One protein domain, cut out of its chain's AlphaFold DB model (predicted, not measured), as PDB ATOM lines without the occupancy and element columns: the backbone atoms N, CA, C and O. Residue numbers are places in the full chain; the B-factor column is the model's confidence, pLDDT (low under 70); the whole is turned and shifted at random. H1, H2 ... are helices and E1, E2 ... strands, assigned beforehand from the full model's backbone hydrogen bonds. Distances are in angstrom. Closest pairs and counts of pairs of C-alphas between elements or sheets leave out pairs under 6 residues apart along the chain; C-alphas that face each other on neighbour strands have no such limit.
ATOM      1  N   THR A  24      61.409 151.132   6.848       53.94
ATOM      2  CA  THR A  24      62.812 150.699   6.766       53.94
ATOM      3  C   THR A  24      63.583 151.779   5.996       53.94
ATOM      4  O   THR A  24      63.202 152.066   4.855       53.94
ATOM      5  N   PRO A  25      64.616 152.418   6.575       59.88
ATOM      6  CA  PRO A  25      65.411 153.403   5.851       59.88
ATOM      7  C   PRO A  25      66.024 152.750   4.604       59.88
ATOM      8  O   PRO A  25      66.545 151.639   4.675       59.88
ATOM      9  N   GLN A  26      65.927 153.421   3.449       74.75
ATOM     10  CA  GLN A  26      66.533 152.926   2.203       74.75
ATOM     11  C   GLN A  26      68.062 152.956   2.261       74.75
ATOM     12  O   GLN A  26      68.700 152.170   1.572       74.75
ATOM     13  N   LYS A  27      68.616 153.866   3.067       87.00
ATOM     14  CA  LYS A  27      70.037 154.039   3.362       87.00
ATOM     15  C   LYS A  27      70.208 154.787   4.684       87.00
ATOM     16  O   LYS A  27      69.264 155.453   5.125       87.00
ATOM     17  N   ALA A  28      71.376 154.669   5.293       83.44
ATOM     18  CA  ALA A  28      71.783 155.477   6.436       83.44
ATOM     19  C   ALA A  28      72.191 156.897   6.004       83.44
ATOM     20  O   ALA A  28      72.411 157.164   4.817       83.44
ATOM     21  N   ASN A  29      72.283 157.813   6.964       84.44
ATOM     22  CA  ASN A  29      73.050 159.041   6.773       84.44
ATOM     23  C   ASN A  29      74.551 158.741   6.939       84.44
ATOM     24  O   ASN A  29      74.887 157.856   7.724       84.44
ATOM     25  N   PRO A  30      75.450 159.493   6.279       81.88
ATOM     26  CA  PRO A  30      76.895 159.355   6.492       81.88
ATOM     27  C   PRO A  30      77.322 159.532   7.959       81.88
ATOM     28  O   PRO A  30      78.274 158.897   8.396       81.88
ATOM     29  N   ASP A  31      76.573 160.336   8.721       79.88
ATOM     30  CA  ASP A  31      76.828 160.608  10.141       79.88
ATOM     31  C   ASP A  31      76.128 159.611  11.086       79.88
ATOM     32  O   ASP A  31      76.280 159.703  12.304       79.88
ATOM     33  N   ASP A  32      75.326 158.671  10.565       81.69
ATOM     34  CA  ASP A  32      74.719 157.638  11.407       81.69
ATOM     35  C   ASP A  32      75.820 156.680  11.889       81.69
ATOM     36  O   ASP A  32      76.637 156.199  11.100       81.69
ATOM     37  N   VAL A  33      75.817 156.368  13.183       79.44
ATOM     38  CA  VAL A  33      76.796 155.466  13.798       79.44
ATOM     39  C   VAL A  33      76.080 154.323  14.504       79.44
ATOM     40  O   VAL A  33      75.118 154.527  15.252       79.44
ATOM     41  N   ILE A  34      76.575 153.106  14.300       83.06
ATOM     42  CA  ILE A  34      76.268 151.958  15.154       83.06
ATOM     43  C   ILE A  34      77.423 151.788  16.130       83.06
ATOM     44  O   ILE A  34      78.554 151.613  15.696       83.06
ATOM     45  N   PHE A  35      77.118 151.793  17.425       83.31
ATOM     46  CA  PHE A  35      78.055 151.469  18.494       83.31
ATOM     47  C   PHE A  35      77.535 150.258  19.269       83.31
ATOM     48  O   PHE A  35      76.411 150.282  19.775       83.31
ATOM     49  N   GLU A  36      78.337 149.200  19.358       82.44
ATOM     50  CA  GLU A  36      77.960 147.951  20.017       82.44
ATOM     51  C   GLU A  36      79.031 147.453  20.972       82.44
ATOM     52  O   GLU A  36      80.125 147.080  20.552       82.44
ATOM     53  N   ALA A  37      78.661 147.331  22.245       79.88
ATOM     54  CA  ALA A  37      79.443 146.597  23.224       79.88
ATOM     55  C   ALA A  37      79.363 145.092  22.946       79.88
ATOM     56  O   ALA A  37      78.323 144.448  23.146       79.88
ATOM     57  N   ILE A  38      80.472 144.509  22.500       81.81
ATOM     58  CA  ILE A  38      80.596 143.076  22.258       81.81
ATOM     59  C   ILE A  38      80.486 142.376  23.609       81.81
ATOM     60  O   ILE A  38      81.353 142.499  24.462       81.81
ATOM     61  N   GLY A  39      79.392 141.645  23.816       74.62
ATOM     62  CA  GLY A  39      79.137 140.968  25.087       74.62
ATOM     63  C   GLY A  39      78.409 141.780  26.153       74.62
ATOM     64  O   GLY A  39      78.083 141.209  27.195       74.62
ATOM     65  N   GLY A  40      78.108 143.056  25.891       74.94
ATOM     66  CA  GLY A  40      77.298 143.909  26.768       74.94
ATOM     67  C   GLY A  40      77.999 144.433  28.027       74.94
ATOM     68  O   GLY A  40      77.314 144.873  28.945       74.94
ATOM     69  N   ASP A  41      79.327 144.363  28.095       73.75
ATOM     70  CA  ASP A  41      80.157 144.798  29.231       73.75
ATOM     71  C   ASP A  41      81.185 145.883  28.859       73.75
ATOM     72  O   ASP A  41      82.067 146.179  29.657       73.75
ATOM     73  N   GLU A  42      81.073 146.443  27.651       72.31
ATOM     74  CA  GLU A  42      81.903 147.532  27.104       72.31
ATOM     75  C   GLU A  42      83.410 147.238  27.013       72.31
ATOM     76  O   GLU A  42      84.197 148.126  26.684       72.31
ATOM     77  N   PHE A  43      83.820 145.988  27.243       74.75
ATOM     78  CA  PHE A  43      85.224 145.586  27.210       74.75
ATOM     79  C   PHE A  43      85.828 145.639  25.801       74.75
ATOM     80  O   PHE A  43      86.989 146.011  25.605       74.75
ATOM     81  N   LEU A  44      85.032 145.244  24.811       75.75
ATOM     82  CA  LEU A  44      85.357 145.369  23.401       75.75
ATOM     83  C   LEU A  44      84.146 145.979  22.703       75.75
ATOM     84  O   LEU A  44      83.035 145.473  22.841       75.75
ATOM     85  N   ASN A  45      84.356 147.053  21.950       77.69
ATOM     86  CA  ASN A  45      83.287 147.784  21.282       77.69
ATOM     87  C   ASN A  45      83.496 147.747  19.768       77.69
ATOM     88  O   ASN A  45      84.627 147.714  19.296       77.69
ATOM     89  N   ALA A  46      82.402 147.735  19.016       79.31
ATOM     90  CA  ALA A  46      82.413 147.847  17.568       79.31
ATOM     91  C   ALA A  46      81.658 149.101  17.136       79.31
ATOM     92  O   ALA A  46      80.496 149.286  17.505       79.31
ATOM     93  N   THR A  47      82.312 149.914  16.317       81.62
ATOM     94  CA  THR A  47      81.790 151.167  15.781       81.62
ATOM     95  C   THR A  47      81.718 151.076  14.261       81.62
ATOM     96  O   THR A  47      82.718 150.820  13.600       81.62
ATOM     97  N   LEU A  48      80.536 151.281  13.681       80.81
ATOM     98  CA  LEU A  48      80.357 151.404  12.232       80.81
ATOM     99  C   LEU A  48      79.805 152.789  11.908       80.81
ATOM    100  O   LEU A  48      78.681 153.109  12.296       80.81
ATOM    101  N   ILE A  49      80.589 153.585  11.185       80.94
ATOM    102  CA  ILE A  49      80.211 154.917  10.695       80.94
ATOM    103  C   ILE A  49      79.442 154.774   9.375       80.94
ATOM    104  O   ILE A  49      79.654 153.824   8.618       80.94
ATOM    105  N   GLY A  50      78.520 155.696   9.102       81.38
ATOM    106  CA  GLY A  50      77.667 155.661   7.916       81.38
ATOM    107  C   GLY A  50      76.703 154.479   7.921       81.38
ATOM    108  O   GLY A  50      76.318 153.992   6.861       81.38
ATOM    109  N   CYS A  51      76.346 153.965   9.098       85.19
ATOM    110  CA  CYS A  51      75.526 152.771   9.249       85.19
ATOM    111  C   CYS A  51      74.378 153.021  10.218       85.19
ATOM    112  O   CYS A  51      74.538 153.622  11.276       85.19
ATOM    113  N   ARG A  52      73.202 152.486   9.881       83.44
ATOM    114  CA  ARG A  52      71.996 152.605  10.698       83.44
ATOM    115  C   ARG A  52      71.416 151.244  11.032       83.44
ATOM    116  O   ARG A  52      71.055 150.466  10.147       83.44
ATOM    117  N   LYS A  53      71.248 150.998  12.331       85.81
ATOM    118  CA  LYS A  53      70.572 149.810  12.853       85.81
ATOM    119  C   LYS A  53      69.122 149.753  12.360       85.81
ATOM    120  O   LYS A  53      68.368 150.716  12.503       85.81
ATOM    121  N   ILE A  54      68.738 148.609  11.799       84.44
ATOM    122  CA  ILE A  54      67.370 148.290  11.370       84.44
ATOM    123  C   ILE A  54      66.661 147.480  12.452       84.44
ATOM    124  O   ILE A  54      65.527 147.782  12.814       84.44
ATOM    125  N   SER A  55      67.315 146.428  12.940       80.25
ATOM    126  CA  SER A  55      66.741 145.508  13.916       80.25
ATOM    127  C   SER A  55      67.829 144.866  14.757       80.25
ATOM    128  O   SER A  55      68.973 144.749  14.324       80.25
ATOM    129  N   GLU A  56      67.439 144.407  15.936       85.56
ATOM    130  CA  GLU A  56      68.295 143.684  16.864       85.56
ATOM    131  C   GLU A  56      67.503 142.524  17.455       85.56
ATOM    132  O   GLU A  56      66.368 142.706  17.900       85.56
ATOM    133  N   GLU A  57      68.087 141.332  17.440       82.88
ATOM    134  CA  GLU A  57      67.464 140.135  17.990       82.88
ATOM    135  C   GLU A  57      68.507 139.174  18.556       82.88
ATOM    136  O   GLU A  57      69.634 139.078  18.070       82.88
ATOM    137  N   ASN A  58      68.117 138.422  19.582       86.19
ATOM    138  CA  ASN A  58      68.921 137.300  20.049       86.19
ATOM    139  C   ASN A  58      68.766 136.137  19.072       86.19
ATOM    140  O   ASN A  58      67.644 135.782  18.701       86.19
ATOM    141  N   ILE A  59      69.881 135.515  18.699       82.31
ATOM    142  CA  ILE A  59      69.896 134.372  17.788       82.31
ATOM    143  C   ILE A  59      70.303 133.087  18.521       82.31
ATOM    144  O   ILE A  59      71.050 133.144  19.500       82.31
ATOM    145  N   PRO A  60      69.834 131.911  18.065       81.62
ATOM    146  CA  PRO A  60      70.274 130.635  18.616       81.62
ATOM    147  C   PRO A  60      71.772 130.420  18.412       81.62
ATOM    148  O   PRO A  60      72.311 130.830  17.385       81.62
ATOM    149  N   ASP A  61      72.406 129.696  19.334       85.38
ATOM    150  CA  ASP A  61      73.793 129.252  19.204       85.38
ATOM    151  C   ASP A  61      74.048 128.568  17.856       85.38
ATOM    152  O   ASP A  61      73.218 127.815  17.330       85.38
ATOM    153  N   GLY A  62      75.238 128.785  17.313       83.75
ATOM    154  CA  GLY A  62      75.606 128.229  16.023       83.75
ATOM    155  C   GLY A  62      77.103 128.201  15.810       83.75
ATOM    156  O   GLY A  62      77.889 128.267  16.754       83.75
ATOM    157  N   LYS A  63      77.495 128.018  14.550       85.12
ATOM    158  CA  LYS A  63      78.893 127.858  14.167       85.12
ATOM    159  C   LYS A  63      79.200 128.544  12.850       85.12
ATOM    160  O   LYS A  63      78.362 128.575  11.953       85.12
ATOM    161  N   ILE A  64      80.432 129.014  12.733       79.50
ATOM    162  CA  ILE A  64      81.003 129.603  11.528       79.50
ATOM    163  C   ILE A  64      82.211 128.801  11.071       79.50
ATOM    164  O   ILE A  64      82.917 128.203  11.883       79.50
ATOM    165  N   ARG A  65      82.460 128.808   9.763       79.31
ATOM    166  CA  ARG A  65      83.616 128.157   9.147       79.31
ATOM    167  C   ARG A  65      84.545 129.197   8.560       79.31
ATOM    168  O   ARG A  65      84.115 130.066   7.808       79.31
ATOM    169  N   THR A  66      85.819 129.057   8.879       76.38
ATOM    170  CA  THR A  66      86.916 129.896   8.394       76.38
ATOM    171  C   THR A  66      88.013 128.997   7.826       76.38
ATOM    172  O   THR A  66      87.989 127.780   8.028       76.38
ATOM    173  N   SER A  67      89.011 129.579   7.161       69.62
ATOM    174  CA  SER A  67      90.220 128.847   6.755       69.62
ATOM    175  C   SER A  67      90.951 128.186   7.929       69.62
ATOM    176  O   SER A  67      91.636 127.186   7.730       69.62
ATOM    177  N   ASN A  68      90.773 128.713   9.143       65.31
ATOM    178  CA  ASN A  68      91.475 128.273  10.348       65.31
ATOM    179  C   ASN A  68      90.649 127.286  11.188       65.31
ATOM    180  O   ASN A  68      91.096 126.856  12.250       65.31
ATOM    181  N   GLY A  69      89.449 126.918  10.729       72.31
ATOM    182  CA  GLY A  69      88.586 125.945  11.392       72.31
ATOM    183  C   GLY A  69      87.159 126.431  11.618       72.31
ATOM    184  O   GLY A  69      86.716 127.453  11.085       72.31
ATOM    185  N   GLU A  70      86.424 125.641  12.399       79.69
ATOM    186  CA  GLU A  70      85.031 125.890  12.765       79.69
ATOM    187  C   GLU A  70      84.960 126.434  14.198       79.69
ATOM    188  O   GLU A  70      85.480 125.810  15.123       79.69
ATOM    189  N   PHE A  71      84.296 127.575  14.381       77.88
ATOM    190  CA  PHE A  71      84.144 128.247  15.674       77.88
ATOM    191  C   PHE A  71      82.668 128.409  16.022       77.88
ATOM    192  O   PHE A  71      81.842 128.620  15.136       77.88
ATOM    193  N   GLY A  72      82.329 128.295  17.306       80.19
ATOM    194  CA  GLY A  72      80.970 128.521  17.792       80.19
ATOM    195  C   GLY A  72      80.704 129.986  18.132       80.19
ATOM    196  O   GLY A  72      81.619 130.700  18.530       80.19
ATOM    197  N   TYR A  73      79.450 130.411  18.036       84.62
ATOM    198  CA  TYR A  73      78.946 131.619  18.690       84.62
ATOM    199  C   TYR A  73      77.804 131.223  19.629       84.62
ATOM    200  O   TYR A  73      77.051 130.289  19.334       84.62
ATOM    201  N   TYR A  74      77.701 131.902  20.770       85.88
ATOM    202  CA  TYR A  74      76.858 131.470  21.889       85.88
ATOM    203  C   TYR A  74      76.143 132.652  22.528       85.88
ATOM    204  O   TYR A  74      76.788 133.672  22.752       85.88
ATOM    205  N   ASN A  75      74.853 132.513  22.856       87.25
ATOM    206  CA  ASN A  75      74.018 133.610  23.371       87.25
ATOM    207  C   ASN A  75      74.212 134.900  22.558       87.25
ATOM    208  O   ASN A  75      74.422 135.984  23.102       87.25
ATOM    209  N   ALA A  76      74.238 134.746  21.236       85.75
ATOM    210  CA  ALA A  76      74.643 135.810  20.346       85.75
ATOM    211  C   ALA A  76      73.477 136.741  20.023       85.75
ATOM    212  O   ALA A  76      72.304 136.355  20.026       85.75
ATOM    213  N   LYS A  77      73.837 137.969  19.681       86.38
ATOM    214  CA  LYS A  77      72.918 139.012  19.251       86.38
ATOM    215  C   LYS A  77      73.215 139.358  17.804       86.38
ATOM    216  O   LYS A  77      74.366 139.629  17.474       86.38
ATOM    217  N   ASN A  78      72.194 139.328  16.958       84.19
ATOM    218  CA  ASN A  78      72.270 139.766  15.573       84.19
ATOM    219  C   ASN A  78      71.689 141.171  15.439       84.19
ATOM    220  O   ASN A  78      70.605 141.456  15.947       84.19
ATOM    221  N   ILE A  79      72.401 142.029  14.726       83.88
ATOM    222  CA  ILE A  79      72.041 143.413  14.471       83.88
ATOM    223  C   ILE A  79      72.067 143.611  12.967       83.88
ATOM    224  O   ILE A  79      73.133 143.677  12.362       83.88
ATOM    225  N   SER A  80      70.891 143.725  12.362       85.62
ATOM    226  CA  SER A  80      70.776 144.051  10.944       85.62
ATOM    227  C   SER A  80      70.914 145.554  10.762       85.62
ATOM    228  O   SER A  80      70.323 146.330  11.521       85.62
ATOM    229  N   TYR A  81      71.634 145.978   9.732       82.12
ATOM    230  CA  TYR A  81      71.832 147.389   9.420       82.12
ATOM    231  C   TYR A  81      71.733 147.676   7.923       82.12
ATOM    232  O   TYR A  81      71.736 146.768   7.088       82.12
ATOM    233  N   VAL A  82      71.615 148.961   7.599       83.44
ATOM    234  CA  VAL A  82      71.820 149.502   6.253       83.44
ATOM    235  C   VAL A  82      72.928 150.548   6.314       83.44
ATOM    236  O   VAL A  82      72.997 151.284   7.300       83.44
ATOM    237  N   ASP A  83      73.788 150.606   5.305       84.94
ATOM    238  CA  ASP A  83      74.823 151.636   5.190       84.94
ATOM    239  C   ASP A  83      74.343 152.877   4.407       84.94
ATOM    240  O   ASP A  83      73.200 152.950   3.935       84.94
ATOM    241  N   ASP A  84      75.210 153.875   4.272       83.94
ATOM    242  CA  ASP A  84      74.959 155.142   3.581       83.94
ATOM    243  C   ASP A  84      74.801 155.006   2.050       83.94
ATOM    244  O   ASP A  84      74.289 155.917   1.385       83.94
ATOM    245  N   GLN A  85      75.153 153.839   1.496       85.00
ATOM    246  CA  GLN A  85      74.917 153.434   0.108       85.00
ATOM    247  C   GLN A  85      73.609 152.647  -0.065       85.00
ATOM    248  O   GLN A  85      73.194 152.376  -1.195       85.00
ATOM    249  N   GLY A  86      72.928 152.293   1.027       79.44
ATOM    250  CA  GLY A  86      71.706 151.487   1.006       79.44
ATOM    251  C   GLY A  86      71.940 149.976   0.977       79.44
ATOM    252  O   GLY A  86      70.992 149.210   0.778       79.44
ATOM    253  N   ARG A  87      73.184 149.532   1.170       82.62
ATOM    254  CA  ARG A  87      73.564 148.119   1.235       82.62
ATOM    255  C   ARG A  87      73.212 147.571   2.605       82.62
ATOM    256  O   ARG A  87      73.337 148.257   3.618       82.62
ATOM    257  N   LYS A  88      72.725 146.334   2.635       83.38
ATOM    258  CA  LYS A  88      72.304 145.693   3.878       83.38
ATOM    259  C   LYS A  88      73.442 144.861   4.432       83.38
ATOM    260  O   LYS A  88      74.209 144.250   3.694       83.38
ATOM    261  N   GLY A  89      73.524 144.828   5.748       83.94
ATOM    262  CA  GLY A  89      74.522 144.053   6.453       83.94
ATOM    263  C   GLY A  89      74.017 143.574   7.794       83.94
ATOM    264  O   GLY A  89      72.881 143.844   8.197       83.94
ATOM    265  N   TYR A  90      74.882 142.841   8.481       84.38
ATOM    266  CA  TYR A  90      74.626 142.429   9.846       84.38
ATOM    267  C   TYR A  90      75.900 142.399  10.689       84.38
ATOM    268  O   TYR A  90      77.004 142.192  10.175       84.38
ATOM    269  N   ILE A  91      75.717 142.569  11.994       88.19
ATOM    270  CA  ILE A  91      76.717 142.307  13.022       88.19
ATOM    271  C   ILE A  91      76.182 141.185  13.907       88.19
ATOM    272  O   ILE A  91      75.069 141.286  14.418       88.19
ATOM    273  N   VAL A  92      76.966 140.133  14.125       87.75
ATOM    274  CA  VAL A  92      76.702 139.161  15.192       87.75
ATOM    275  C   VAL A  92      77.735 139.363  16.280       87.75
ATOM    276  O   VAL A  92      78.918 139.219  16.001       87.75
ATOM    277  N   VAL A  93      77.302 139.650  17.505       89.69
ATOM    278  CA  VAL A  93      78.187 139.802  18.668       89.69
ATOM    279  C   VAL A  93      77.869 138.766  19.735       89.69
ATOM    280  O   VAL A  93      76.708 138.401  19.932       89.69
ATOM    281  N   TRP A  94      78.894 138.286  20.433       90.88
ATOM    282  CA  TRP A  94      78.725 137.384  21.566       90.88
ATOM    283  C   TRP A  94      79.857 137.496  22.584       90.88
ATOM    284  O   TRP A  94      80.967 137.925  22.271       90.88
ATOM    285  N   LYS A  95      79.561 137.043  23.804       92.12
ATOM    286  CA  LYS A  95      80.523 136.847  24.887       92.12
ATOM    287  C   LYS A  95      80.264 135.509  25.556       92.12
ATOM    288  O   LYS A  95      79.124 135.158  25.852       92.12
ATOM    289  N   THR A  96      81.321 134.744  25.787       92.12
ATOM    290  CA  THR A  96      81.213 133.412  26.383       92.12
ATOM    291  C   THR A  96      82.467 133.030  27.157       92.12
ATOM    292  O   THR A  96      83.448 133.767  27.194       92.12
ATOM    293  N   THR A  97      82.426 131.881  27.814       90.56
ATOM    294  CA  THR A  97      83.546 131.333  28.570       90.56
ATOM    295  C   THR A  97      84.565 130.648  27.643       90.56
ATOM    296  O   THR A  97      84.200 130.098  26.598       90.56
ATOM    297  N   PRO A  98      85.862 130.645  28.002       85.50
ATOM    298  CA  PRO A  98      86.922 130.099  27.156       85.50
ATOM    299  C   PRO A  98      86.878 128.574  27.009       85.50
ATOM    300  O   PRO A  98      87.499 128.051  26.095       85.50
ATOM    301  N   ASP A  99      86.111 127.843  27.828       84.56
ATOM    302  CA  ASP A  99      85.944 126.381  27.722       84.56
ATOM    303  C   ASP A  99      85.355 125.927  26.373       84.56
ATOM    304  O   ASP A  99      85.442 124.752  26.018       84.56
ATOM    305  N   LYS A 100      84.744 126.852  25.621       78.31
ATOM    306  CA  LYS A 100      84.218 126.612  24.271       78.31
ATOM    307  C   LYS A 100      85.252 126.796  23.163       78.31
ATOM    308  O   LYS A 100      84.947 126.481  22.014       78.31
ATOM    309  N   PHE A 101      86.446 127.292  23.484       76.38
ATOM    310  CA  PHE A 101      87.466 127.663  22.510       76.38
ATOM    311  C   PHE A 101      88.825 127.029  22.826       76.38
ATOM    312  O   PHE A 101      89.210 126.916  23.986       76.38
ATOM    313  N   PRO A 102      89.599 126.646  21.799       72.62
ATOM    314  CA  PRO A 102      90.928 126.061  21.967       72.62
ATOM    315  C   PRO A 102      92.022 127.117  22.234       72.62
ATOM    316  O   PRO A 102      93.131 126.986  21.724       72.62
ATOM    317  N   PHE A 103      91.725 128.178  22.992       68.19
ATOM    318  CA  PHE A 103      92.733 129.175  23.357       68.19
ATOM    319  C   PHE A 103      93.673 128.625  24.432       68.19
ATOM    320  O   PHE A 103      93.227 128.012  25.407       68.19
ATOM    321  N   ASP A 104      94.974 128.881  24.283       69.88
ATOM    322  CA  ASP A 104      95.937 128.611  25.347       69.88
ATOM    323  C   ASP A 104      95.825 129.685  26.437       69.88
ATOM    324  O   ASP A 104      96.508 130.702  26.439       69.88
ATOM    325  N   THR A 105      94.914 129.453  27.378       68.06
ATOM    326  CA  THR A 105      94.663 130.358  28.514       68.06
ATOM    327  C   THR A 105      95.769 130.346  29.579       68.06
ATOM    328  O   THR A 105      95.616 130.982  30.622       68.06
ATOM    329  N   SER A 106      96.864 129.600  29.369       65.88
ATOM    330  CA  SER A 106      97.987 129.556  30.314       65.88
ATOM    331  C   SER A 106      98.898 130.783  30.224       65.88
ATOM    332  O   SER A 106      99.637 131.069  31.169       65.88
ATOM    333  N   GLU A 107      98.828 131.521  29.116       64.56
ATOM    334  CA  GLU A 107      99.583 132.751  28.922       64.56
ATOM    335  C   GLU A 107      98.853 133.956  29.538       64.56
ATOM    336  O   GLU A 107      97.634 134.092  29.442       64.56
ATOM    337  N   ASN A 108      99.606 134.873  30.155       70.06
ATOM    338  CA  ASN A 108      99.055 136.097  30.752       70.06
ATOM    339  C   ASN A 108      98.872 137.215  29.707       70.06
ATOM    340  O   ASN A 108      99.292 138.352  29.930       70.06
ATOM    341  N   VAL A 109      98.322 136.878  28.539       61.94
ATOM    342  CA  VAL A 109      98.119 137.797  27.409       61.94
ATOM    343  C   VAL A 109      96.771 137.544  26.745       61.94
ATOM    344  O   VAL A 109      96.226 136.443  26.812       61.94
ATOM    345  N   ASN A 110      96.235 138.566  26.080       66.38
ATOM    346  CA  ASN A 110      95.051 138.394  25.245       66.38
ATOM    347  C   ASN A 110      95.440 137.666  23.955       66.38
ATOM    348  O   ASN A 110      96.515 137.895  23.397       66.38
ATOM    349  N   LEU A 111      94.549 136.807  23.469       67.25
ATOM    350  CA  LEU A 111      94.738 136.046  22.235       67.25
ATOM    351  C   LEU A 111      93.598 136.371  21.288       67.25
ATOM    352  O   LEU A 111      92.452 136.404  21.721       67.25
ATOM    353  N   TYR A 112      93.874 136.548  20.000       75.38
ATOM    354  CA  TYR A 112      92.813 136.804  19.033       75.38
ATOM    355  C   TYR A 112      92.996 136.036  17.721       75.38
ATOM    356  O   TYR A 112      94.073 135.527  17.402       75.38
ATOM    357  N   SER A 113      91.905 135.944  16.964       75.19
ATOM    358  CA  SER A 113      91.836 135.372  15.621       75.19
ATOM    359  C   SER A 113      90.930 136.238  14.752       75.19
ATOM    360  O   SER A 113      89.784 136.494  15.128       75.19
ATOM    361  N   SER A 114      91.416 136.664  13.583       79.56
ATOM    362  CA  SER A 114      90.606 137.341  12.566       79.56
ATOM    363  C   SER A 114      90.664 136.595  11.242       79.56
ATOM    364  O   SER A 114      91.744 136.288  10.747       79.56
ATOM    365  N   ASN A 115      89.504 136.275  10.666       78.50
ATOM    366  CA  ASN A 115      89.417 135.502   9.426       78.50
ATOM    367  C   ASN A 115      88.154 135.826   8.628       78.50
ATOM    368  O   ASN A 115      87.123 136.195   9.191       78.50
ATOM    369  N   TYR A 116      88.224 135.610   7.314       81.19
ATOM    370  CA  TYR A 116      87.036 135.560   6.467       81.19
ATOM    371  C   TYR A 116      86.283 134.243   6.665       81.19
ATOM    372  O   TYR A 116      86.883 133.178   6.856       81.19
ATOM    373  N   LEU A 117      84.958 134.321   6.593       80.88
ATOM    374  CA  LEU A 117      84.102 133.145   6.580       80.88
ATOM    375  C   LEU A 117      84.147 132.508   5.184       80.88
ATOM    376  O   LEU A 117      84.130 133.202   4.174       80.88
ATOM    377  N   LEU A 118      84.209 131.176   5.115       77.19
ATOM    378  CA  LEU A 118      84.325 130.453   3.837       77.19
ATOM    379  C   LEU A 118      83.036 130.487   3.009       77.19
ATOM    380  O   LEU A 118      83.086 130.487   1.784       77.19
ATOM    381  N   ASP A 119      81.892 130.505   3.690       70.06
ATOM    382  CA  ASP A 119      80.571 130.364   3.073       70.06
ATOM    383  C   ASP A 119      79.818 131.709   2.972       70.06
ATOM    384  O   ASP A 119      78.672 131.745   2.524       70.06
ATOM    385  N   TYR A 120      80.439 132.819   3.397       68.38
ATOM    386  CA  TYR A 120      79.783 134.122   3.560       68.38
ATOM    387  C   TYR A 120      80.726 135.285   3.226       68.38
ATOM    388  O   TYR A 120      81.915 135.223   3.530       68.38
ATOM    389  N   TYR A 121      80.188 136.391   2.697       74.81
ATOM    390  CA  TYR A 121      80.898 137.677   2.577       74.81
ATOM    391  C   TYR A 121      80.971 138.381   3.934       74.81
ATOM    392  O   TYR A 121      80.407 139.449   4.151       74.81
ATOM    393  N   ALA A 122      81.617 137.720   4.886       80.81
ATOM    394  CA  ALA A 122      81.670 138.160   6.262       80.81
ATOM    395  C   ALA A 122      83.054 137.911   6.846       80.81
ATOM    396  O   ALA A 122      83.790 137.009   6.429       80.81
ATOM    397  N   LYS A 123      83.384 138.706   7.855       83.88
ATOM    398  CA  LYS A 123      84.634 138.607   8.589       83.88
ATOM    399  C   LYS A 123      84.358 138.437  10.068       83.88
ATOM    400  O   LYS A 123      83.518 139.141  10.620       83.88
ATOM    401  N   SER A 124      85.068 137.511  10.700       84.88
ATOM    402  CA  SER A 124      85.023 137.311  12.144       84.88
ATOM    403  C   SER A 124      86.268 137.857  12.822       84.88
ATOM    404  O   SER A 124      87.371 137.722  12.286       84.88
ATOM    405  N   PHE A 125      86.090 138.370  14.033       85.38
ATOM    406  CA  PHE A 125      87.143 138.595  15.013       85.38
ATOM    407  C   PHE A 125      86.725 137.947  16.331       85.38
ATOM    408  O   PHE A 125      85.580 138.084  16.759       85.38
ATOM    409  N   ILE A 126      87.633 137.192  16.937       85.12
ATOM    410  CA  ILE A 126      87.410 136.480  18.195       85.12
ATOM    411  C   ILE A 126      88.599 136.769  19.091       85.12
ATOM    412  O   ILE A 126      89.728 136.533  18.674       85.12
ATOM    413  N   GLU A 127      88.348 137.225  20.310       83.94
ATOM    414  CA  GLU A 127      89.375 137.552  21.286       83.94
ATOM    415  C   GLU A 127      89.105 136.872  22.626       83.94
ATOM    416  O   GLU A 127      88.033 137.005  23.205       83.94
ATOM    417  N   TYR A 128      90.110 136.180  23.147       81.94
ATOM    418  CA  TYR A 128      90.198 135.817  24.549       81.94
ATOM    419  C   TYR A 128      90.843 136.952  25.351       81.94
ATOM    420  O   TYR A 128      91.993 137.323  25.111       81.94
ATOM    421  N   SER A 129      90.101 137.449  26.337       79.69
ATOM    422  CA  SER A 129      90.576 138.370  27.363       79.69
ATOM    423  C   SER A 129      91.174 137.598  28.529       79.69
ATOM    424  O   SER A 129      90.467 136.850  29.210       79.69
ATOM    425  N   TYR A 130      92.458 137.815  28.803       74.00
ATOM    426  CA  TYR A 130      93.097 137.306  30.015       74.00
ATOM    427  C   TYR A 130      92.526 137.972  31.279       74.00
ATOM    428  O   TYR A 130      92.327 137.303  32.295       74.00
ATOM    429  N   GLU A 131      92.234 139.273  31.201       73.94
ATOM    430  CA  GLU A 131      91.731 140.089  32.314       73.94
ATOM    431  C   GLU A 131      90.343 139.625  32.770       73.94
ATOM    432  O   GLU A 131      90.157 139.261  33.934       73.94
ATOM    433  N   ASP A 132      89.406 139.520  31.828       78.69
ATOM    434  CA  ASP A 132      88.023 139.131  32.121       78.69
ATOM    435  C   ASP A 132      87.817 137.622  32.126       78.69
ATOM    436  O   ASP A 132      86.801 137.127  32.619       78.69
ATOM    437  N   LYS A 133      88.786 136.873  31.591       85.19
ATOM    438  CA  LYS A 133      88.716 135.419  31.391       85.19
ATOM    439  C   LYS A 133      87.515 135.015  30.539       85.19
ATOM    440  O   LYS A 133      86.889 133.984  30.788       85.19
ATOM    441  N   MET A 134      87.213 135.824  29.528       87.75
ATOM    442  CA  MET A 134      86.077 135.653  28.624       87.75
ATOM    443  C   MET A 134      86.529 135.702  27.169       87.75
ATOM    444  O   MET A 134      87.571 136.265  26.843       87.75
ATOM    445  N   VAL A 135      85.737 135.084  26.298       87.81
ATOM    446  CA  VAL A 135      85.889 135.151  24.848       87.81
ATOM    447  C   VAL A 135      84.825 136.075  24.283       87.81
ATOM    448  O   VAL A 135      83.630 135.839  24.472       87.81
ATOM    449  N   TYR A 136      85.281 137.084  23.562       89.19
ATOM    450  CA  TYR A 136      84.503 138.069  22.832       89.19
ATOM    451  C   TYR A 136      84.539 137.704  21.361       89.19
ATOM    452  O   TYR A 136      85.578 137.298  20.844       89.19
ATOM    453  N   GLY A 137      83.412 137.830  20.677       88.62
ATOM    454  CA  GLY A 137      83.369 137.553  19.257       88.62
ATOM    455  C   GLY A 137      82.434 138.474  18.516       88.62
ATOM    456  O   GLY A 137      81.373 138.853  19.013       88.62
ATOM    457  N   ILE A 138      82.854 138.813  17.307       88.62
ATOM    458  CA  ILE A 138      82.094 139.605  16.361       88.62
ATOM    459  C   ILE A 138      82.202 138.990  14.968       88.62
ATOM    460  O   ILE A 138      83.269 138.547  14.546       88.62
ATOM    461  N   ILE A 139      81.087 138.965  14.247       86.62
ATOM    462  CA  ILE A 139      81.031 138.737  12.805       86.62
ATOM    463  C   ILE A 139      80.421 139.982  12.187       86.62
ATOM    464  O   ILE A 139      79.349 140.402  12.612       86.62
ATOM    465  N   ILE A 140      81.068 140.532  11.167       85.00
ATOM    466  CA  ILE A 140      80.555 141.669  10.404       85.00
ATOM    467  C   ILE A 140      80.384 141.236   8.958       85.00
ATOM    468  O   ILE A 140      81.277 140.624   8.369       85.00
ATOM    469  N   SER A 141      79.222 141.550   8.400       82.12
ATOM    470  CA  SER A 141      78.844 141.272   7.018       82.12
ATOM    471  C   SER A 141      78.177 142.495   6.404       82.12
ATOM    472  O   SER A 141      77.449 143.208   7.097       82.12
ATOM    473  N   CYS A 142      78.387 142.707   5.110       67.81
ATOM    474  CA  CYS A 142      77.644 143.646   4.274       67.81
ATOM    475  C   CYS A 142      77.592 143.090   2.849       67.81
ATOM    476  O   CYS A 142      78.520 142.391   2.429       67.81
ATOM    477  N   ASP A 143      76.544 143.423   2.097       63.19
ATOM    478  CA  ASP A 143      76.537 143.239   0.650       63.19
ATOM    479  C   ASP A 143      77.722 144.032   0.059       63.19
ATOM    480  O   ASP A 143      77.671 145.254  -0.034       63.19
ATOM    481  N   ASP A 144      78.805 143.349  -0.321       58.75
ATOM    482  CA  ASP A 144      79.969 143.926  -1.017       58.75
ATOM    483  C   ASP A 144      80.888 144.853  -0.181       58.75
ATOM    484  O   ASP A 144      81.335 145.902  -0.652       58.75
ATOM    485  N   ILE A 145      81.212 144.476   1.067       56.81
ATOM    486  CA  ILE A 145      82.337 145.085   1.807       56.81
ATOM    487  C   ILE A 145      83.443 144.063   2.078       56.81
ATOM    488  O   ILE A 145      83.230 143.007   2.673       56.81
ATOM    489  N   HIS A 146      84.664 144.430   1.691       59.75
ATOM    490  CA  HIS A 146      85.890 143.724   2.033       59.75
ATOM    491  C   HIS A 146      86.657 144.500   3.102       59.75
ATOM    492  O   HIS A 146      87.518 145.302   2.766       59.75
ATOM    493  N   TYR A 147      86.393 144.223   4.380       64.62
ATOM    494  CA  TYR A 147      87.227 144.761   5.456       64.62
ATOM    495  C   TYR A 147      88.569 144.029   5.505       64.62
ATOM    496  O   TYR A 147      88.617 142.813   5.748       64.62
ATOM    497  N   THR A 148      89.675 144.743   5.325       70.25
ATOM    498  CA  THR A 148      91.017 144.269   5.685       70.25
ATOM    499  C   THR A 148      91.104 144.023   7.196       70.25
ATOM    500  O   THR A 148      90.183 144.315   7.960       70.25
ATOM    501  N   GLU A 149      92.122 143.296   7.666       67.75
ATOM    502  CA  GLU A 149      92.248 143.010   9.114       67.75
ATOM    503  C   GLU A 149      92.527 144.293   9.889       67.75
ATOM    504  O   GLU A 149      91.924 144.519  10.931       67.75
ATOM    505  N   SER A 150      93.335 145.170   9.300       65.25
ATOM    506  CA  SER A 150      93.621 146.501   9.815       65.25
ATOM    507  C   SER A 150      92.366 147.366   9.944       65.25
ATOM    508  O   SER A 150      92.163 147.944  11.002       65.25
ATOM    509  N   GLU A 151      91.502 147.425   8.923       67.69
ATOM    510  CA  GLU A 151      90.241 148.193   8.990       67.69
ATOM    511  C   GLU A 151      89.334 147.669  10.112       67.69
ATOM    512  O   GLU A 151      88.809 148.439  10.910       67.69
ATOM    513  N   LEU A 152      89.213 146.344  10.245       74.38
ATOM    514  CA  LEU A 152      88.421 145.754  11.322       74.38
ATOM    515  C   LEU A 152      88.977 146.106  12.709       74.38
ATOM    516  O   LEU A 152      88.217 146.456  13.602       74.38
ATOM    517  N   ILE A 153      90.290 145.997  12.902       71.75
ATOM    518  CA  ILE A 153      90.928 146.212  14.205       71.75
ATOM    519  C   ILE A 153      90.942 147.700  14.581       71.75
ATOM    520  O   ILE A 153      90.604 148.038  15.711       71.75
ATOM    521  N   TYR A 154      91.315 148.583  13.654       67.94
ATOM    522  CA  TYR A 154      91.543 149.998  13.959       67.94
ATOM    523  C   TYR A 154      90.307 150.862  13.737       67.94
ATOM    524  O   TYR A 154      89.946 151.639  14.611       67.94
ATOM    525  N   GLU A 155      89.653 150.737  12.583       67.25
ATOM    526  CA  GLU A 155      88.554 151.639  12.220       67.25
ATOM    527  C   GLU A 155      87.243 151.216  12.877       67.25
ATOM    528  O   GLU A 155      86.448 152.063  13.271       67.25
ATOM    529  N   ILE A 156      87.030 149.904  13.019       71.56
ATOM    530  CA  ILE A 156      85.777 149.370  13.557       71.56
ATOM    531  C   ILE A 156      85.883 149.087  15.049       71.56
ATOM    532  O   ILE A 156      85.040 149.529  15.825       71.56
ATOM    533  N   LEU A 157      86.893 148.322  15.469       75.50
ATOM    534  CA  LEU A 157      87.049 147.944  16.876       75.50
ATOM    535  C   LEU A 157      87.752 149.018  17.717       75.50
ATOM    536  O   LEU A 157      87.889 148.841  18.928       75.50
ATOM    537  N   GLY A 158      88.205 150.116  17.096       63.94
ATOM    538  CA  GLY A 158      88.841 151.236  17.794       63.94
ATOM    539  C   GLY A 158      90.108 150.843  18.561       63.94
ATOM    540  O   GLY A 158      90.474 151.506  19.531       63.94
ATOM    541  N   LEU A 159      90.769 149.740  18.184       64.62
ATOM    542  CA  LEU A 159      92.015 149.319  18.821       64.62
ATOM    543  C   LEU A 159      93.142 150.268  18.368       64.62
ATOM    544  O   LEU A 159      93.134 150.749  17.242       64.62
ATOM    545  N   ASN A 160      94.097 150.600  19.244       51.78
ATOM    546  CA  ASN A 160      95.041 151.703  18.995       51.78
ATOM    547  C   ASN A 160      95.961 151.461  17.766       51.78
ATOM    548  O   ASN A 160      96.676 150.453  17.734       51.78
ATOM    549  N   PRO A 161      96.011 152.393  16.789       40.97
ATOM    550  CA  PRO A 161      96.855 152.293  15.592       40.97
ATOM    551  C   PRO A 161      98.345 152.636  15.818       40.97
ATOM    552  O   PRO A 161      99.187 152.297  14.986       40.97
ATOM    553  N   ASN A 162      98.702 153.293  16.930       37.94
ATOM    554  CA  ASN A 162     100.046 153.793  17.240       37.94
ATOM    555  C   ASN A 162     100.700 153.013  18.395       37.94
ATOM    556  O   ASN A 162     100.246 153.046  19.533       37.94
ATOM    557  N   GLY A 163     101.826 152.345  18.117       36.31
ATOM    558  CA  GLY A 163     102.583 151.551  19.102       36.31
ATOM    559  C   GLY A 163     102.345 150.042  19.004       36.31
ATOM    560  O   GLY A 163     103.108 149.256  19.563       36.31
ATOM    561  N   PHE A 164     101.353 149.635  18.214       37.44
ATOM    562  CA  PHE A 164     101.043 148.246  17.928       37.44
ATOM    563  C   PHE A 164     101.760 147.780  16.653       37.44
ATOM    564  O   PHE A 164     101.656 148.381  15.585       37.44
ATOM    565  N   LYS A 165     102.510 146.681  16.754       36.09
ATOM    566  CA  LYS A 165     102.967 145.920  15.590       36.09
ATOM    567  C   LYS A 165     102.300 144.561  15.661       36.09
ATOM    568  O   LYS A 165     102.577 143.817  16.594       36.09
ATOM    569  N   LEU A 166     101.493 144.230  14.651       38.88
ATOM    570  CA  LEU A 166     101.046 142.860  14.405       38.88
ATOM    571  C   LEU A 166     102.281 141.951  14.345       38.88
ATOM    572  O   LEU A 166     103.021 141.940  13.358       38.88
ATOM    573  N   SER A 167     102.556 141.232  15.431       34.81
ATOM    574  CA  SER A 167     103.643 140.265  15.493       34.81
ATOM    575  C   SER A 167     103.106 138.890  15.132       34.81
ATOM    576  O   SER A 167     102.484 138.202  15.937       34.81
ATOM    577  N   TYR A 168     103.374 138.466  13.901       37.03
ATOM    578  CA  TYR A 168     103.101 137.107  13.452       37.03
ATOM    579  C   TYR A 168     104.124 136.149  14.082       37.03
ATOM    580  O   TYR A 168     105.200 135.921  13.527       37.03
ATOM    581  N   SER A 169     103.827 135.589  15.258       35.09
ATOM    582  CA  SER A 169     104.649 134.522  15.835       35.09
ATOM    583  C   SER A 169     104.383 133.205  15.100       35.09
ATOM    584  O   SER A 169     103.512 132.423  15.474       35.09
ATOM    585  N   GLY A 170     105.138 132.934  14.039       33.56
ATOM    586  CA  GLY A 170     105.228 131.584  13.492       33.56
ATOM    587  C   GLY A 170     106.049 130.708  14.436       33.56
ATOM    588  O   GLY A 170     107.274 130.707  14.347       33.56
ATOM    589  N   SER A 171     105.413 129.963  15.345       31.66
ATOM    590  CA  SER A 171     106.115 128.906  16.077       31.66
ATOM    591  C   SER A 171     106.096 127.625  15.241       31.66
ATOM    592  O   SER A 171     105.069 126.985  15.007       31.66
ATOM    593  N   GLY A 172     107.273 127.279  14.721       29.41
ATOM    594  CA  GLY A 172     107.501 126.018  14.040       29.41
ATOM    595  C   GLY A 172     107.215 124.824  14.954       29.41
ATOM    596  O   GLY A 172     107.705 124.752  16.074       29.41
ATOM    597  N   GLY A 181      98.781 125.019   9.661       26.94
ATOM    598  CA  GLY A 181      99.348 126.247  10.247       26.94
ATOM    599  C   GLY A 181      98.780 126.730  11.589       26.94
ATOM    600  O   GLY A 181      97.699 127.304  11.639       26.94
ATOM    601  N   ASN A 182      99.557 126.616  12.670       34.22
ATOM    602  CA  ASN A 182      99.300 127.362  13.909       34.22
ATOM    603  C   ASN A 182      99.115 128.853  13.581       34.22
ATOM    604  O   ASN A 182     100.076 129.525  13.210       34.22
ATOM    605  N   THR A 183      97.885 129.350  13.705       37.19
ATOM    606  CA  THR A 183      97.525 130.743  13.407       37.19
ATOM    607  C   THR A 183      96.921 131.380  14.659       37.19
ATOM    608  O   THR A 183      95.833 131.944  14.634       37.19
ATOM    609  N   TYR A 184      97.609 131.204  15.789       33.41
ATOM    610  CA  TYR A 184      97.388 131.998  16.992       33.41
ATOM    611  C   TYR A 184      98.427 133.109  16.991       33.41
ATOM    612  O   TYR A 184      99.628 132.845  16.896       33.41
ATOM    613  N   HIS A 185      97.957 134.349  17.043       38.19
ATOM    614  CA  HIS A 185      98.817 135.518  17.117       38.19
ATOM    615  C   HIS A 185      98.987 135.876  18.593       38.19
ATOM    616  O   HIS A 185      98.009 136.188  19.270       38.19
ATOM    617  N   THR A 186     100.218 135.794  19.103       33.19
ATOM    618  CA  THR A 186     100.534 136.382  20.408       33.19
ATOM    619  C   THR A 186     100.639 137.887  20.234       33.19
ATOM    620  O   THR A 186     101.450 138.387  19.450       33.19
ATOM    621  N   VAL A 187      99.813 138.612  20.981       37.81
ATOM    622  CA  VAL A 187      99.993 140.044  21.191       37.81
ATOM    623  C   VAL A 187     100.744 140.214  22.493       37.81
ATOM    624  O   VAL A 187     100.210 139.951  23.568       37.81
ATOM    625  N   VAL A 188     101.977 140.702  22.403       32.06
ATOM    626  CA  VAL A 188     102.548 141.482  23.499       32.06
ATOM    627  C   VAL A 188     102.486 142.943  23.077       32.06
ATOM    628  O   VAL A 188     103.123 143.357  22.111       32.06
ATOM    629  N   GLY A 189     101.662 143.676  23.814       31.59
ATOM    630  CA  GLY A 189     101.219 145.048  23.598       31.59
ATOM    631  C   GLY A 189      99.875 145.182  24.307       31.59
ATOM    632  O   GLY A 189      98.828 145.212  23.676       31.59
ATOM    633  N   ASP A 190      99.923 145.040  25.626       34.38
ATOM    634  CA  ASP A 190      98.803 144.961  26.560       34.38
ATOM    635  C   ASP A 190      97.759 146.091  26.407       34.38
ATOM    636  O   ASP A 190      98.085 147.258  26.206       34.38
TER     637      ASP A 190
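What this domain is: This is residues 24 to 172 and 181 to 190 of the 224 residues of an uncharacterized protein of Methanobrevibacter sp. YE315 (UniProt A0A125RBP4). A twisted sheet of six antiparallel strands forms a slab in the middle of the domain, with the hairpin E1 and E2 over one face and the hairpin E4 and E5 crossing the other. The short helix H1 packs on the same face as E1 and E2, beside E2, and a loose tail runs past the edge strand E8. The printed part has 159 residues with ten named strands, E1 to E10, followed by one named helix, H1; the large sheet's order is E3, E6, E7, E10, E9, E8. By its named elements it is mostly strand, although these hold 79 residues, under half. The whole is compact, with a radius of gyration of the C-alphas of 15.6 A and spans of 49 by 36 by 29 A.

How they stand to each other: In the large sheet, the inner strands E7, residues 88 to 96, and E10, residues 134 to 142, are antiparallel neighbours at 173 degrees, with N 92 and O 139 2.8 A apart, within hydrogen-bond range. On the other side of E7 is E6, residues 76 to 83, where N 79 and O 91 are 2.8 A apart, and next to it the edge strand E3, residues 51 to 59, with N 57 and O 78 2.9 A apart. E3 bends by 64 degrees at residue 54. On the other side of E10 is E9, residues 122 to 129, with N 125 and O 138 2.9 A apart, and next to it the edge strand E8, residues 111 to 116, with N 113 and O 126 2.8 A apart. E8, E9 and E10 form a meander, each strand the antiparallel neighbour of the one before; with E7, itself the neighbour of E10, they form a Greek key. The hairpin of E1, residues 33 to 38, and E2, residues 44 to 49, has N 36 and O 46 2.8 A apart. This small sheet and the large one are face to face, their strands at 16 degrees; the closest C-alphas of E1 and E7 are those of Ile 38 and Val 93, 5.4 A. The hairpin of E4, residues 62 to 66, and E5, residues 69 to 73, has N 64 and O 71 2.8 A apart. It too is face to face with the large sheet, completing a stack of three sheets, but here the strands stand at 73 degrees; the closest C-alphas of E4 and E8 are those of Thr 66 and Tyr 116, 6.0 A. H1, residues 149 to 156, is on the large sheet at a height over the sheet of 9.6 A, over E9, and runs across the strands, at 78 degrees to E9 on the local plane. Its closest C-alpha to E2 is that of Ile 156, 4.9 A from that of Thr 47. In H1, 3 of 4 O i to N i+4 pairs are within hydrogen-bond range.

Where its parts are: E1 begins at C-alpha 33, (76.796, 155.466, 13.798). The longer strands are E7 at 27.1 A, E10 at 27.0 A, E9 at 22.9 A, E6 at 21.9 A and E3 at 21.1 A. E10 ends at C-alpha 142, (77.644, 143.646, 4.274). H1 is 10.1 A long and ends at C-alpha 156, (85.777, 149.370, 13.557).

The domain as a whole: The two C-alphas farthest apart are those of Thr 24 and Gly 172, 51.6 A. Residues 173 to 180 are not printed, and C-alphas 172 and 181 are 9.0 A apart across the cut. After it, residues 185 to 186 pair antiparallel with residues 111 to 112 of E8. The link from E7 to E8, residues 97 to 110, is long. Mean pLDDT of the printed part is 72.2; 49 residues are under 70, among them residues 158 to 172 and 181 to 190.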